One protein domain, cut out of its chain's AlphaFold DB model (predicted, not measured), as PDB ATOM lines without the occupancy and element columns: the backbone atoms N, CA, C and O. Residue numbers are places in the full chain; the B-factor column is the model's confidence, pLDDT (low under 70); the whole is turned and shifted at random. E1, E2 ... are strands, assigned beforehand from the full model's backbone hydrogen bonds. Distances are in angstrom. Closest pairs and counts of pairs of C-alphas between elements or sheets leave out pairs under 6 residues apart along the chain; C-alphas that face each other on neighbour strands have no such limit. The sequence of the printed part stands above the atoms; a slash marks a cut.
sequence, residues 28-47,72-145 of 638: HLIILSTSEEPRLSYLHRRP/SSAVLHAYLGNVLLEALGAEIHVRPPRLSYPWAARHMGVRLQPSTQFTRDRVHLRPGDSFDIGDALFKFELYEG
ATOM      1  N   HIS A  28     177.827 140.119 218.371       49.09
ATOM      2  CA  HIS A  28     178.250 140.277 219.765       49.09
ATOM      3  C   HIS A  28     178.993 141.605 219.983       49.09
ATOM      4  O   HIS A  28     180.110 141.791 219.497       49.09
ATOM      5  N   LEU A  29     178.400 142.513 220.767       49.75
ATOM      6  CA  LEU A  29     179.059 143.725 221.263       49.75
ATOM      7  C   LEU A  29     179.830 143.401 222.554       49.75
ATOM      8  O   LEU A  29     179.221 143.092 223.576       49.75
ATOM      9  N   ILE A  30     181.166 143.462 222.511       56.19
ATOM     10  CA  ILE A  30     182.031 143.149 223.661       56.19
ATOM     11  C   ILE A  30     182.607 144.444 224.241       56.19
ATOM     12  O   ILE A  30     183.472 145.086 223.642       56.19
ATOM     13  N   ILE A  31     182.139 144.797 225.438       64.00
ATOM     14  CA  ILE A  31     182.603 145.944 226.221       64.00
ATOM     15  C   ILE A  31     183.389 145.412 227.418       64.00
ATOM     16  O   ILE A  31     182.895 144.561 228.155       64.00
ATOM     17  N   LEU A  32     184.613 145.909 227.611       55.47
ATOM     18  CA  LEU A  32     185.435 145.583 228.776       55.47
ATOM     19  C   LEU A  32     185.564 146.815 229.679       55.47
ATOM     20  O   LEU A  32     185.889 147.909 229.207       55.47
ATOM     21  N   SER A  33     185.314 146.617 230.974       58.25
ATOM     22  CA  SER A  33     185.602 147.600 232.023       58.25
ATOM     23  C   SER A  33     187.108 147.663 232.286       58.25
ATOM     24  O   SER A  33     187.776 146.627 232.308       58.25
ATOM     25  N   THR A  34     187.644 148.865 232.508       49.06
ATOM     26  CA  THR A  34     189.061 149.085 232.854       49.06
ATOM     27  C   THR A  34     189.315 149.269 234.356       49.06
ATOM     28  O   THR A  34     190.284 149.921 234.739       49.06
ATOM     29  N   SER A  35     188.457 148.695 235.207       55.44
ATOM     30  CA  SER A  35     188.725 148.519 236.645       55.44
ATOM     31  C   SER A  35     189.901 147.552 236.889       55.44
ATOM     32  O   SER A  35     190.240 146.748 236.019       55.44
ATOM     33  N   GLU A  36     190.515 147.604 238.078       48.47
ATOM     34  CA  GLU A  36     191.579 146.666 238.479       48.47
ATOM     35  C   GLU A  36     191.081 145.208 238.548       48.47
ATOM     36  O   GLU A  36     191.859 144.276 238.336       48.47
ATOM     37  N   GLU A  37     189.773 145.004 238.747       47.22
ATOM     38  CA  GLU A  37     189.105 143.725 238.504       47.22
ATOM     39  C   GLU A  37     188.447 143.708 237.109       47.22
ATOM     40  O   GLU A  37     187.479 144.443 236.878       47.22
ATOM     41  N   PRO A  38     188.891 142.849 236.167       44.66
ATOM     42  CA  PRO A  38     188.292 142.749 234.837       44.66
ATOM     43  C   PRO A  38     186.943 142.009 234.889       44.66
ATOM     44  O   PRO A  38     186.848 140.814 234.606       44.66
ATOM     45  N   ARG A  39     185.882 142.731 235.260       50.34
ATOM     46  CA  ARG A  39     184.506 142.216 235.316       50.34
ATOM     47  C   ARG A  39     183.893 142.155 233.909       50.34
ATOM     48  O   ARG A  39     183.928 143.138 233.168       50.34
ATOM     49  N   LEU A  40     183.328 141.001 233.545       38.56
ATOM     50  CA  LEU A  40     182.646 140.795 232.263       38.56
ATOM     51  C   LEU A  40     181.172 141.218 232.389       38.56
ATOM     52  O   LEU A  40     180.384 140.532 233.037       38.56
ATOM     53  N   SER A  41     180.795 142.347 231.787       47.91
ATOM     54  CA  SER A  41     179.401 142.808 231.755       47.91
ATOM     55  C   SER A  41     178.653 142.161 230.587       47.91
ATOM     56  O   SER A  41     179.031 142.344 229.430       47.91
ATOM     57  N   TYR A  42     177.588 141.412 230.878       40.38
ATOM     58  CA  TYR A  42     176.763 140.761 229.859       40.38
ATOM     59  C   TYR A  42     175.656 141.693 229.357       40.38
ATOM     60  O   TYR A  42     174.921 142.288 230.141       40.38
ATOM     61  N   LEU A  43     175.531 141.793 228.035       46.91
ATOM     62  CA  LEU A  43     174.557 142.643 227.358       46.91
ATOM     63  C   LEU A  43     173.261 141.845 227.131       46.91
ATOM     64  O   LEU A  43     173.239 140.909 226.330       46.91
ATOM     65  N   HIS A  44     172.193 142.175 227.859       39.22
ATOM     66  CA  HIS A  44     170.907 141.475 227.764       39.22
ATOM     67  C   HIS A  44     169.960 142.179 226.784       39.22
ATOM     68  O   HIS A  44     169.604 143.338 226.978       39.22
ATOM     69  N   ARG A  45     169.483 141.465 225.752       40.59
ATOM     70  CA  ARG A  45     168.385 141.957 224.903       40.59
ATOM     71  C   ARG A  45     167.100 141.980 225.728       40.59
ATOM     72  O   ARG A  45     166.657 140.928 226.192       40.59
ATOM     73  N   ARG A  46     166.495 143.155 225.886       38.44
ATOM     74  CA  ARG A  46     165.217 143.333 226.579       38.44
ATOM     75  C   ARG A  46     164.144 143.654 225.533       38.44
ATOM     76  O   ARG A  46     164.201 144.734 224.958       38.44
ATOM     77  N   PRO A  47     163.202 142.740 225.235       36.75
ATOM     78  CA  PRO A  47     162.184 142.982 224.219       36.75
ATOM     79  C   PRO A  47     161.122 143.960 224.742       36.75
ATOM     80  O   PRO A  47     160.129 143.566 225.347       36.75
ATOM     81  N   SER A  72     184.053 154.343 236.606       67.94
ATOM     82  CA  SER A  72     183.618 153.362 235.611       67.94
ATOM     83  C   SER A  72     183.919 153.860 234.197       67.94
ATOM     84  O   SER A  72     183.232 154.726 233.650       67.94
ATOM     85  N   SER A  73     184.981 153.309 233.617       69.56
ATOM     86  CA  SER A  73     185.481 153.626 232.283       69.56
ATOM     87  C   SER A  73     185.537 152.348 231.451       69.56
ATOM     88  O   SER A  73     185.852 151.267 231.953       69.56
ATOM     89  N   ALA A  74     185.168 152.479 230.178       76.69
ATOM     90  CA  ALA A  74     184.973 151.363 229.266       76.69
ATOM     91  C   ALA A  74     185.734 151.574 227.953       76.69
ATOM     92  O   ALA A  74     185.906 152.703 227.480       76.69
ATOM     93  N   VAL A  75     186.175 150.469 227.349       74.62
ATOM     94  CA  VAL A  75     186.884 150.460 226.062       74.62
ATOM     95  C   VAL A  75     186.156 149.546 225.082       74.62
ATOM     96  O   VAL A  75     185.896 148.376 225.375       74.62
ATOM     97  N   LEU A  76     185.850 150.070 223.892       76.88
ATOM     98  CA  LEU A  76     185.216 149.309 222.818       76.88
ATOM     99  C   LEU A  76     186.286 148.548 222.027       76.88
ATOM    100  O   LEU A  76     186.923 149.099 221.132       76.88
ATOM    101  N   HIS A  77     186.520 147.280 222.369       58.97
ATOM    102  CA  HIS A  77     187.662 146.533 221.832       58.97
ATOM    103  C   HIS A  77     187.505 146.104 220.367       58.97
ATOM    104  O   HIS A  77     188.449 146.246 219.591       58.97
ATOM    105  N   ALA A  78     186.341 145.574 219.989       47.84
ATOM    106  CA  ALA A  78     186.011 145.184 218.621       47.84
ATOM    107  C   ALA A  78     184.494 145.026 218.467       47.84
ATOM    108  O   ALA A  78     183.818 144.618 219.411       47.84
ATOM    109  N   TYR A  79     183.978 145.313 217.273       67.06
ATOM    110  CA  TYR A  79     182.610 144.997 216.862       67.06
ATOM    111  C   TYR A  79     182.523 144.959 215.322       67.06
ATOM    112  O   TYR A  79     183.453 145.400 214.642       67.06
ATOM    113  N   LEU A  80     181.429 144.419 214.776       46.97
ATOM    114  CA  LEU A  80     181.151 144.346 213.335       46.97
ATOM    115  C   LEU A  80     179.846 145.103 213.038       46.97
ATOM    116  O   LEU A  80     178.776 144.620 213.387       46.97
ATOM    117  N   GLY A  81     179.938 146.294 212.438       69.50
ATOM    118  CA  GLY A  81     178.792 147.150 212.090       69.50
ATOM    119  C   GLY A  81     179.124 148.640 212.236       69.50
ATOM    120  O   GLY A  81     180.300 149.003 212.244       69.50
ATOM    121  N   ASN A  82     178.103 149.478 212.447       76.19
ATOM    122  CA  ASN A  82     178.243 150.838 212.988       76.19
ATOM    123  C   ASN A  82     177.531 150.926 214.352       76.19
ATOM    124  O   ASN A  82     176.352 150.593 214.439       76.19
ATOM    125  N   VAL A  83     178.220 151.377 215.406       84.06
ATOM    126  CA  VAL A  83     177.643 151.586 216.750       84.06
ATOM    127  C   VAL A  83     177.467 153.077 217.013       84.06
ATOM    128  O   VAL A  83     178.441 153.833 217.028       84.06
ATOM    129  N   LEU A  84     176.223 153.473 217.264       88.25
ATOM    130  CA  LEU A  84     175.831 154.789 217.755       88.25
ATOM    131  C   LEU A  84     175.701 154.753 219.281       88.25
ATOM    132  O   LEU A  84     175.010 153.895 219.830       88.25
ATOM    133  N   LEU A  85     176.350 155.706 219.950       89.94
ATOM    134  CA  LEU A  85     176.198 155.985 221.377       89.94
ATOM    135  C   LEU A  85     175.374 157.265 221.565       89.94
ATOM    136  O   LEU A  85     175.727 158.310 221.011       89.94
ATOM    137  N   GLU A  86     174.324 157.183 222.380       90.19
ATOM    138  CA  GLU A  86     173.506 158.313 222.838       90.19
ATOM    139  C   GLU A  86     173.519 158.356 224.374       90.19
ATOM    140  O   GLU A  86     173.258 157.349 225.036       90.19
ATOM    141  N   ALA A  87     173.831 159.510 224.960       89.25
ATOM    142  CA  ALA A  87     173.757 159.707 226.408       89.25
ATOM    143  C   ALA A  87     172.299 159.962 226.825       89.25
ATOM    144  O   ALA A  87     171.622 160.742 226.168       89.25
ATOM    145  N   LEU A  88     171.805 159.352 227.907       86.62
ATOM    146  CA  LEU A  88     170.410 159.512 228.359       86.62
ATOM    147  C   LEU A  88     170.282 160.257 229.696       86.62
ATOM    148  O   LEU A  88     169.368 161.057 229.858       86.62
ATOM    149  N   GLY A  89     171.162 159.979 230.666       84.12
ATOM    150  CA  GLY A  89     171.027 160.501 232.036       84.12
ATOM    151  C   GLY A  89     172.061 161.557 232.433       84.12
ATOM    152  O   GLY A  89     171.725 162.546 233.081       84.12
ATOM    153  N   ALA A  90     173.317 161.359 232.040       89.19
ATOM    154  CA  ALA A  90     174.421 162.267 232.331       89.19
ATOM    155  C   ALA A  90     175.383 162.341 231.136       89.19
ATOM    156  O   ALA A  90     175.311 161.533 230.214       89.19
ATOM    157  N   GLU A  91     176.246 163.352 231.142       90.31
ATOM    158  CA  GLU A  91     177.226 163.615 230.087       90.31
ATOM    159  C   GLU A  91     178.231 162.467 229.917       90.31
ATOM    160  O   GLU A  91     178.775 161.967 230.902       90.31
ATOM    161  N   ILE A  92     178.555 162.126 228.665       91.19
ATOM    162  CA  ILE A  92     179.534 161.079 228.339       91.19
ATOM    163  C   ILE A  92     180.686 161.666 227.528       91.19
ATOM    164  O   ILE A  92     180.491 162.305 226.490       91.19
ATOM    165  N   HIS A  93     181.912 161.427 227.990       91.25
ATOM    166  CA  HIS A  93     183.121 161.955 227.362       91.25
ATOM    167  C   HIS A  93     183.869 160.862 226.583       91.25
ATOM    168  O   HIS A  93     184.708 160.138 227.133       91.25
ATOM    169  N   VAL A  94     183.606 160.783 225.277       92.25
ATOM    170  CA  VAL A  94     184.238 159.835 224.347       92.25
ATOM    171  C   VAL A  94     185.648 160.308 223.990       92.25
ATOM    172  O   VAL A  94     185.853 161.428 223.525       92.25
ATOM    173  N   ARG A  95     186.647 159.451 224.198       91.50
ATOM    174  CA  ARG A  95     188.070 159.683 223.920       91.50
ATOM    175  C   ARG A  95     188.538 158.732 222.814       91.50
ATOM    176  O   ARG A  95     188.329 157.524 222.950       91.50
ATOM    177  N   PRO A  96     189.208 159.231 221.760       85.88
ATOM    178  CA  PRO A  96     189.733 158.377 220.700       85.88
ATOM    179  C   PRO A  96     190.813 157.403 221.209       85.88
ATOM    180  O   PRO A  96     191.418 157.671 222.255       85.88
ATOM    181  N   PRO A  97     191.110 156.306 220.480       84.12
ATOM    182  CA  PRO A  97     192.195 155.398 220.828       84.12
ATOM    183  C   PRO A  97     193.509 156.155 221.003       84.12
ATOM    184  O   PRO A  97     193.848 157.047 220.220       84.12
ATOM    185  N   ARG A  98     194.294 155.754 222.008       77.06
ATOM    186  CA  ARG A  98     195.652 156.268 222.228       77.06
ATOM    187  C   ARG A  98     196.593 155.767 221.129       77.06
ATOM    188  O   ARG A  98     197.316 154.790 221.311       77.06
ATOM    189  N   LEU A  99     196.580 156.447 219.985       75.69
ATOM    190  CA  LEU A  99     197.554 156.251 218.915       75.69
ATOM    191  C   LEU A  99     198.971 156.514 219.449       75.69
ATOM    192  O   LEU A  99     199.201 157.474 220.181       75.69
ATOM    193  N   SER A 100     199.936 155.690 219.045       62.88
ATOM    194  CA  SER A 100     201.333 155.733 219.512       62.88
ATOM    195  C   SER A 100     202.145 156.944 219.018       62.88
ATOM    196  O   SER A 100     203.347 157.025 219.266       62.88
ATOM    197  N   TYR A 101     201.510 157.889 218.322       60.84
ATOM    198  CA  TYR A 101     202.153 159.036 217.686       60.84
ATOM    199  C   TYR A 101     201.909 160.324 218.493       60.84
ATOM    200  O   TYR A 101     200.764 160.774 218.567       60.84
ATOM    201  N   PRO A 102     202.953 160.984 219.040       57.88
ATOM    202  CA  PRO A 102     202.791 162.153 219.915       57.88
ATOM    203  C   PRO A 102     202.020 163.336 219.309       57.88
ATOM    204  O   PRO A 102     201.416 164.113 220.042       57.88
ATOM    205  N   TRP A 103     202.007 163.478 217.980       57.41
ATOM    206  CA  TRP A 103     201.256 164.535 217.294       57.41
ATOM    207  C   TRP A 103     199.740 164.272 217.239       57.41
ATOM    208  O   TRP A 103     198.963 165.224 217.205       57.41
ATOM    209  N   ALA A 104     199.309 163.006 217.304       56.56
ATOM    210  CA  ALA A 104     197.896 162.622 217.337       56.56
ATOM    211  C   ALA A 104     197.265 162.776 218.738       56.56
ATOM    212  O   ALA A 104     196.044 162.791 218.877       56.56
ATOM    213  N   ALA A 105     198.071 162.982 219.786       53.31
ATOM    214  CA  ALA A 105     197.604 163.175 221.164       53.31
ATOM    215  C   ALA A 105     196.816 164.490 221.402       53.31
ATOM    216  O   ALA A 105     196.474 164.803 222.540       53.31
ATOM    217  N   ARG A 106     196.534 165.270 220.347       54.50
ATOM    218  CA  ARG A 106     195.738 166.509 220.379       54.50
ATOM    219  C   ARG A 106     194.284 166.348 219.928       54.50
ATOM    220  O   ARG A 106     193.562 167.342 219.905       54.50
ATOM    221  N   HIS A 107     193.830 165.145 219.569       56.56
ATOM    222  CA  HIS A 107     192.408 164.925 219.299       56.56
ATOM    223  C   HIS A 107     191.590 165.146 220.583       56.56
ATOM    224  O   HIS A 107     191.676 164.358 221.526       56.56
ATOM    225  N   MET A 108     190.809 166.229 220.615       70.31
ATOM    226  CA  MET A 108     189.849 166.484 221.687       70.31
ATOM    227  C   MET A 108     188.818 165.353 221.737       70.31
ATOM    228  O   MET A 108     188.395 164.848 220.695       70.31
ATOM    229  N   GLY A 109     188.426 164.953 222.946       85.00
ATOM    230  CA  GLY A 109     187.304 164.037 223.117       85.00
ATOM    231  C   GLY A 109     185.978 164.713 222.773       85.00
ATOM    232  O   GLY A 109     185.859 165.937 222.858       85.00
ATOM    233  N   VAL A 110     184.988 163.911 222.389       90.44
ATOM    234  CA  VAL A 110     183.629 164.391 222.122       90.44
ATOM    235  C   VAL A 110     182.812 164.295 223.408       90.44
ATOM    236  O   VAL A 110     182.825 163.270 224.090       90.44
ATOM    237  N   ARG A 111     182.125 165.386 223.742       92.06
ATOM    238  CA  ARG A 111     181.365 165.574 224.979       92.06
ATOM    239  C   ARG A 111     179.869 165.482 224.671       92.06
ATOM    240  O   ARG A 111     179.251 166.505 224.395       92.06
ATOM    241  N   LEU A 112     179.317 164.269 224.697       91.06
ATOM    242  CA  LEU A 112     177.885 164.021 224.491       91.06
ATOM    243  C   LEU A 112     177.083 164.642 225.637       91.06
ATOM    244  O   LEU A 112     177.306 164.286 226.798       91.06
ATOM    245  N   GLN A 113     176.157 165.549 225.330       92.25
ATOM    246  CA  GLN A 113     175.180 166.025 226.310       92.25
ATOM    247  C   GLN A 113     174.075 164.979 226.541       92.25
ATOM    248  O   GLN A 113     173.797 164.184 225.642       92.25
ATOM    249  N   PRO A 114     173.424 164.964 227.722       90.38
ATOM    250  CA  PRO A 114     172.257 164.120 227.956       90.38
ATOM    251  C   PRO A 114     171.160 164.407 226.925       90.38
ATOM    252  O   PRO A 114     170.767 165.558 226.722       90.38
ATOM    253  N   SER A 115     170.665 163.351 226.289       86.56
ATOM    254  CA  SER A 115     169.566 163.417 225.338       86.56
ATOM    255  C   SER A 115     168.295 163.916 226.021       86.56
ATOM    256  O   SER A 115     167.958 163.521 227.138       86.56
ATOM    257  N   THR A 116     167.576 164.797 225.337       87.75
ATOM    258  CA  THR A 116     166.279 165.312 225.776       87.75
ATOM    259  C   THR A 116     165.227 165.004 224.720       87.75
ATOM    260  O   THR A 116     165.547 164.740 223.561       87.75
ATOM    261  N   GLN A 117     163.949 165.146 225.076       81.06
ATOM    262  CA  GLN A 117     162.835 165.040 224.123       81.06
ATOM    263  C   GLN A 117     162.923 166.009 222.918       81.06
ATOM    264  O   GLN A 117     162.146 165.869 221.978       81.06
ATOM    265  N   PHE A 118     163.846 166.980 222.936       78.19
ATOM    266  CA  PHE A 118     164.082 167.941 221.855       78.19
ATOM    267  C   PHE A 118     165.476 167.834 221.202       78.19
ATOM    268  O   PHE A 118     165.686 168.430 220.148       78.19
ATOM    269  N   THR A 119     166.437 167.119 221.800       83.06
ATOM    270  CA  THR A 119     167.851 167.120 221.373       83.06
ATOM    271  C   THR A 119     168.508 165.759 221.602       83.06
ATOM    272  O   THR A 119     168.698 165.370 222.752       83.06
ATOM    273  N   ARG A 120     168.913 165.062 220.530       88.50
ATOM    274  CA  ARG A 120     169.650 163.786 220.609       88.50
ATOM    275  C   ARG A 120     171.099 163.961 220.156       88.50
ATOM    276  O   ARG A 120     171.372 163.966 218.957       88.50
ATOM    277  N   ASP A 121     172.017 164.078 221.111       88.19
ATOM    278  CA  ASP A 121     173.459 164.029 220.848       88.19
ATOM    279  C   ASP A 121     173.882 162.572 220.595       88.19
ATOM    280  O   ASP A 121     173.682 161.699 221.442       88.19
ATOM    281  N   ARG A 122     174.469 162.302 219.424       89.88
ATOM    282  CA  ARG A 122     174.871 160.954 218.989       89.88
ATOM    283  C   ARG A 122     176.287 160.946 218.423       89.88
ATOM    284  O   ARG A 122     176.644 161.813 217.629       89.88
ATOM    285  N   VAL A 123     177.079 159.933 218.778       92.50
ATOM    286  CA  VAL A 123     178.436 159.714 218.245       92.50
ATOM    287  C   VAL A 123     178.585 158.282 217.744       92.50
ATOM    288  O   VAL A 123     178.252 157.331 218.449       92.50
ATOM    289  N   HIS A 124     179.140 158.128 216.540       90.06
ATOM    290  CA  HIS A 124     179.624 156.840 216.046       90.06
ATOM    291  C   HIS A 124     180.919 156.458 216.774       90.06
ATOM    292  O   HIS A 124     181.921 157.170 216.664       90.06
ATOM    293  N   LEU A 125     180.917 155.334 217.491       88.81
ATOM    294  CA  LEU A 125     182.123 154.785 218.113       88.81
ATOM    295  C   LEU A 125     182.915 153.934 217.118       88.81
ATOM    296  O   LEU A 125     182.350 153.184 216.325       88.81
ATOM    297  N   ARG A 126     184.241 153.973 217.199       85.25
ATOM    298  CA  ARG A 126     185.162 153.148 216.405       85.25
ATOM    299  C   ARG A 126     185.883 152.146 217.311       85.25
ATOM    300  O   ARG A 126     186.027 152.403 218.508       85.25
ATOM    301  N   PRO A 127     186.393 151.025 216.772       82.56
ATOM    302  CA  PRO A 127     187.236 150.108 217.537       82.56
ATOM    303  C   PRO A 127     188.427 150.837 218.182       82.56
ATOM    304  O   PRO A 127     189.211 151.501 217.503       82.56
ATOM    305  N   GLY A 128     188.548 150.717 219.503       85.19
ATOM    306  CA  GLY A 128     189.551 151.393 220.324       85.19
ATOM    307  C   GLY A 128     189.139 152.758 220.892       85.19
ATOM    308  O   GLY A 128     189.890 153.291 221.711       85.19
ATOM    309  N   ASP A 129     187.981 153.323 220.523       89.19
ATOM    310  CA  ASP A 129     187.416 154.464 221.256       89.19
ATOM    311  C   ASP A 129     187.082 154.032 222.706       89.19
ATOM    312  O   ASP A 129     186.712 152.885 222.985       89.19
ATOM    313  N   SER A 130     187.247 154.956 223.653       89.62
ATOM    314  CA  SER A 130     187.091 154.724 225.096       89.62
ATOM    315  C   SER A 130     186.239 155.823 225.720       89.62
ATOM    316  O   SER A 130     186.345 156.977 225.316       89.62
ATOM    317  N   PHE A 131     185.390 155.506 226.692       89.38
ATOM    318  CA  PHE A 131     184.450 156.475 227.259       89.38
ATOM    319  C   PHE A 131     184.352 156.354 228.784       89.38
ATOM    320  O   PHE A 131     184.443 155.268 229.357       89.38
ATOM    321  N   ASP A 132     184.232 157.510 229.439       86.25
ATOM    322  CA  ASP A 132     183.883 157.622 230.861       86.25
ATOM    323  C   ASP A 132     182.364 157.453 230.972       86.25
ATOM    324  O   ASP A 132     181.635 158.266 230.404       86.25
ATOM    325  N   ILE A 133     181.900 156.404 231.655       79.31
ATOM    326  CA  ILE A 133     180.468 156.168 231.899       79.31
ATOM    327  C   ILE A 133     180.040 156.910 233.170       79.31
ATOM    328  O   ILE A 133     179.016 157.588 233.177       79.31
ATOM    329  N   GLY A 134     180.832 156.804 234.244       82.69
ATOM    330  CA  GLY A 134     180.440 157.320 235.558       82.69
ATOM    331  C   GLY A 134     179.075 156.770 235.990       82.69
ATOM    332  O   GLY A 134     178.841 155.568 235.891       82.69
ATOM    333  N   ASP A 135     178.181 157.671 236.402       76.56
ATOM    334  CA  ASP A 135     176.807 157.365 236.828       76.56
ATOM    335  C   ASP A 135     175.783 157.503 235.660       76.56
ATOM    336  O   ASP A 135     174.579 157.626 235.890       76.56
ATOM    337  N   ALA A 136     176.233 157.573 234.396       76.62
ATOM    338  CA  ALA A 136     175.378 157.895 233.247       76.62
ATOM    339  C   ALA A 136     174.570 156.697 232.716       76.62
ATOM    340  O   ALA A 136     175.126 155.654 232.376       76.62
ATOM    341  N   LEU A 137     173.265 156.903 232.502       79.88
ATOM    342  CA  LEU A 137     172.464 156.070 231.595       79.88
ATOM    343  C   LEU A 137     172.782 156.421 230.133       79.88
ATOM    344  O   LEU A 137     172.938 157.602 229.805       79.88
ATOM    345  N   PHE A 138     172.818 155.417 229.254       84.94
ATOM    346  CA  PHE A 138     173.113 155.549 227.821       84.94
ATOM    347  C   PHE A 138     172.354 154.516 226.975       84.94
ATOM    348  O   PHE A 138     171.981 153.454 227.471       84.94
ATOM    349  N   LYS A 139     172.156 154.819 225.686       85.00
ATOM    350  CA  LYS A 139     171.598 153.910 224.673       85.00
ATOM    351  C   LYS A 139     172.690 153.520 223.677       85.00
ATOM    352  O   LYS A 139     173.457 154.379 223.233       85.00
ATOM    353  N   PHE A 140     172.715 152.246 223.289       84.19
ATOM    354  CA  PHE A 140     173.436 151.782 222.107       84.19
ATOM    355  C   PHE A 140     172.451 151.416 220.997       84.19
ATOM    356  O   PHE A 140     171.493 150.681 221.225       84.19
ATOM    357  N   GLU A 141     172.722 151.902 219.789       81.75
ATOM    358  CA  GLU A 141     172.031 151.489 218.568       81.75
ATOM    359  C   GLU A 141     173.060 150.920 217.581       81.75
ATOM    360  O   GLU A 141     174.065 151.563 217.262       81.75
ATOM    361  N   LEU A 142     172.822 149.692 217.116       79.81
ATOM    362  CA  LEU A 142     173.550 149.078 216.007       79.81
ATOM    363  C   LEU A 142     172.854 149.478 214.704       79.81
ATOM    364  O   LEU A 142     171.642 149.323 214.585       79.81
ATOM    365  N   TYR A 143     173.612 149.995 213.738       74.50
ATOM    366  CA  TYR A 143     173.069 150.477 212.468       74.50
ATOM    367  C   TYR A 143     173.717 149.769 211.273       74.50
ATOM    368  O   TYR A 143     174.936 149.819 211.090       74.50
ATOM    369  N   GLU A 144     172.885 149.131 210.447       66.81
ATOM    370  CA  GLU A 144     173.305 148.318 209.292       66.81
ATOM    371  C   GLU A 144     173.390 149.103 207.967       66.81
ATOM    372  O   GLU A 144     173.736 148.539 206.930       66.81
ATOM    373  N   GLY A 145     173.089 150.407 207.979       58.53
ATOM    374  CA  GLY A 145     173.164 151.252 206.783       58.53
ATOM    375  C   GLY A 145     174.590 151.470 206.258       58.53
ATOM    376  O   GLY A 145     175.581 151.303 206.974       58.53
TER     377      GLY A 145
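Overview. This is residues 28 to 47 and 72 to 145 of the 638 residues of the protein "BRCT domain-containing protein" of Lasallia pustulata (UniProt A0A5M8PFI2). With little regular structure, this is a small sandwich: a strongly twisted sheet, in order E1, E2, E7, E4, E5, partly face to face with a smaller sheet, E6, E3, E8. The 94 printed residues, under half in named elements, have eight strands, E1 to E8 along the chain, and no named helix: all strand, both sheets antiparallel. The whole is compact, radius of gyration of the C-alphas 13.8 A, spans 43 by 31 by 31 A.

Along the chain. E1, residues 30 to 33, begins at C-alpha 30 (182.031, 143.149, 223.661). E2 is 73 to 78, E3 82 to 87, 16.7 A long, E4 92 to 95, E5 110 to 112, E6 122 to 125, E7 130 to 132. E8, 138 to 143, ends at C-alpha 143 (173.069, 150.477, 212.468).

Arrangement. Within hydrogen-bond range are N 75 and O 32 between E2 and E1, 3.2 A, and N 84 and O 141 between E3 and E8, 2.9 A. The facing parts of the sheets are 9.2 A centre to centre.

Size, cuts and confidence. Residues 48 to 71 are not printed; C-alphas 47 and 72 are 26.4 A apart. E4 to E5 is a long link. Confidence is under 70 in 37 residues, among them 28 to 47.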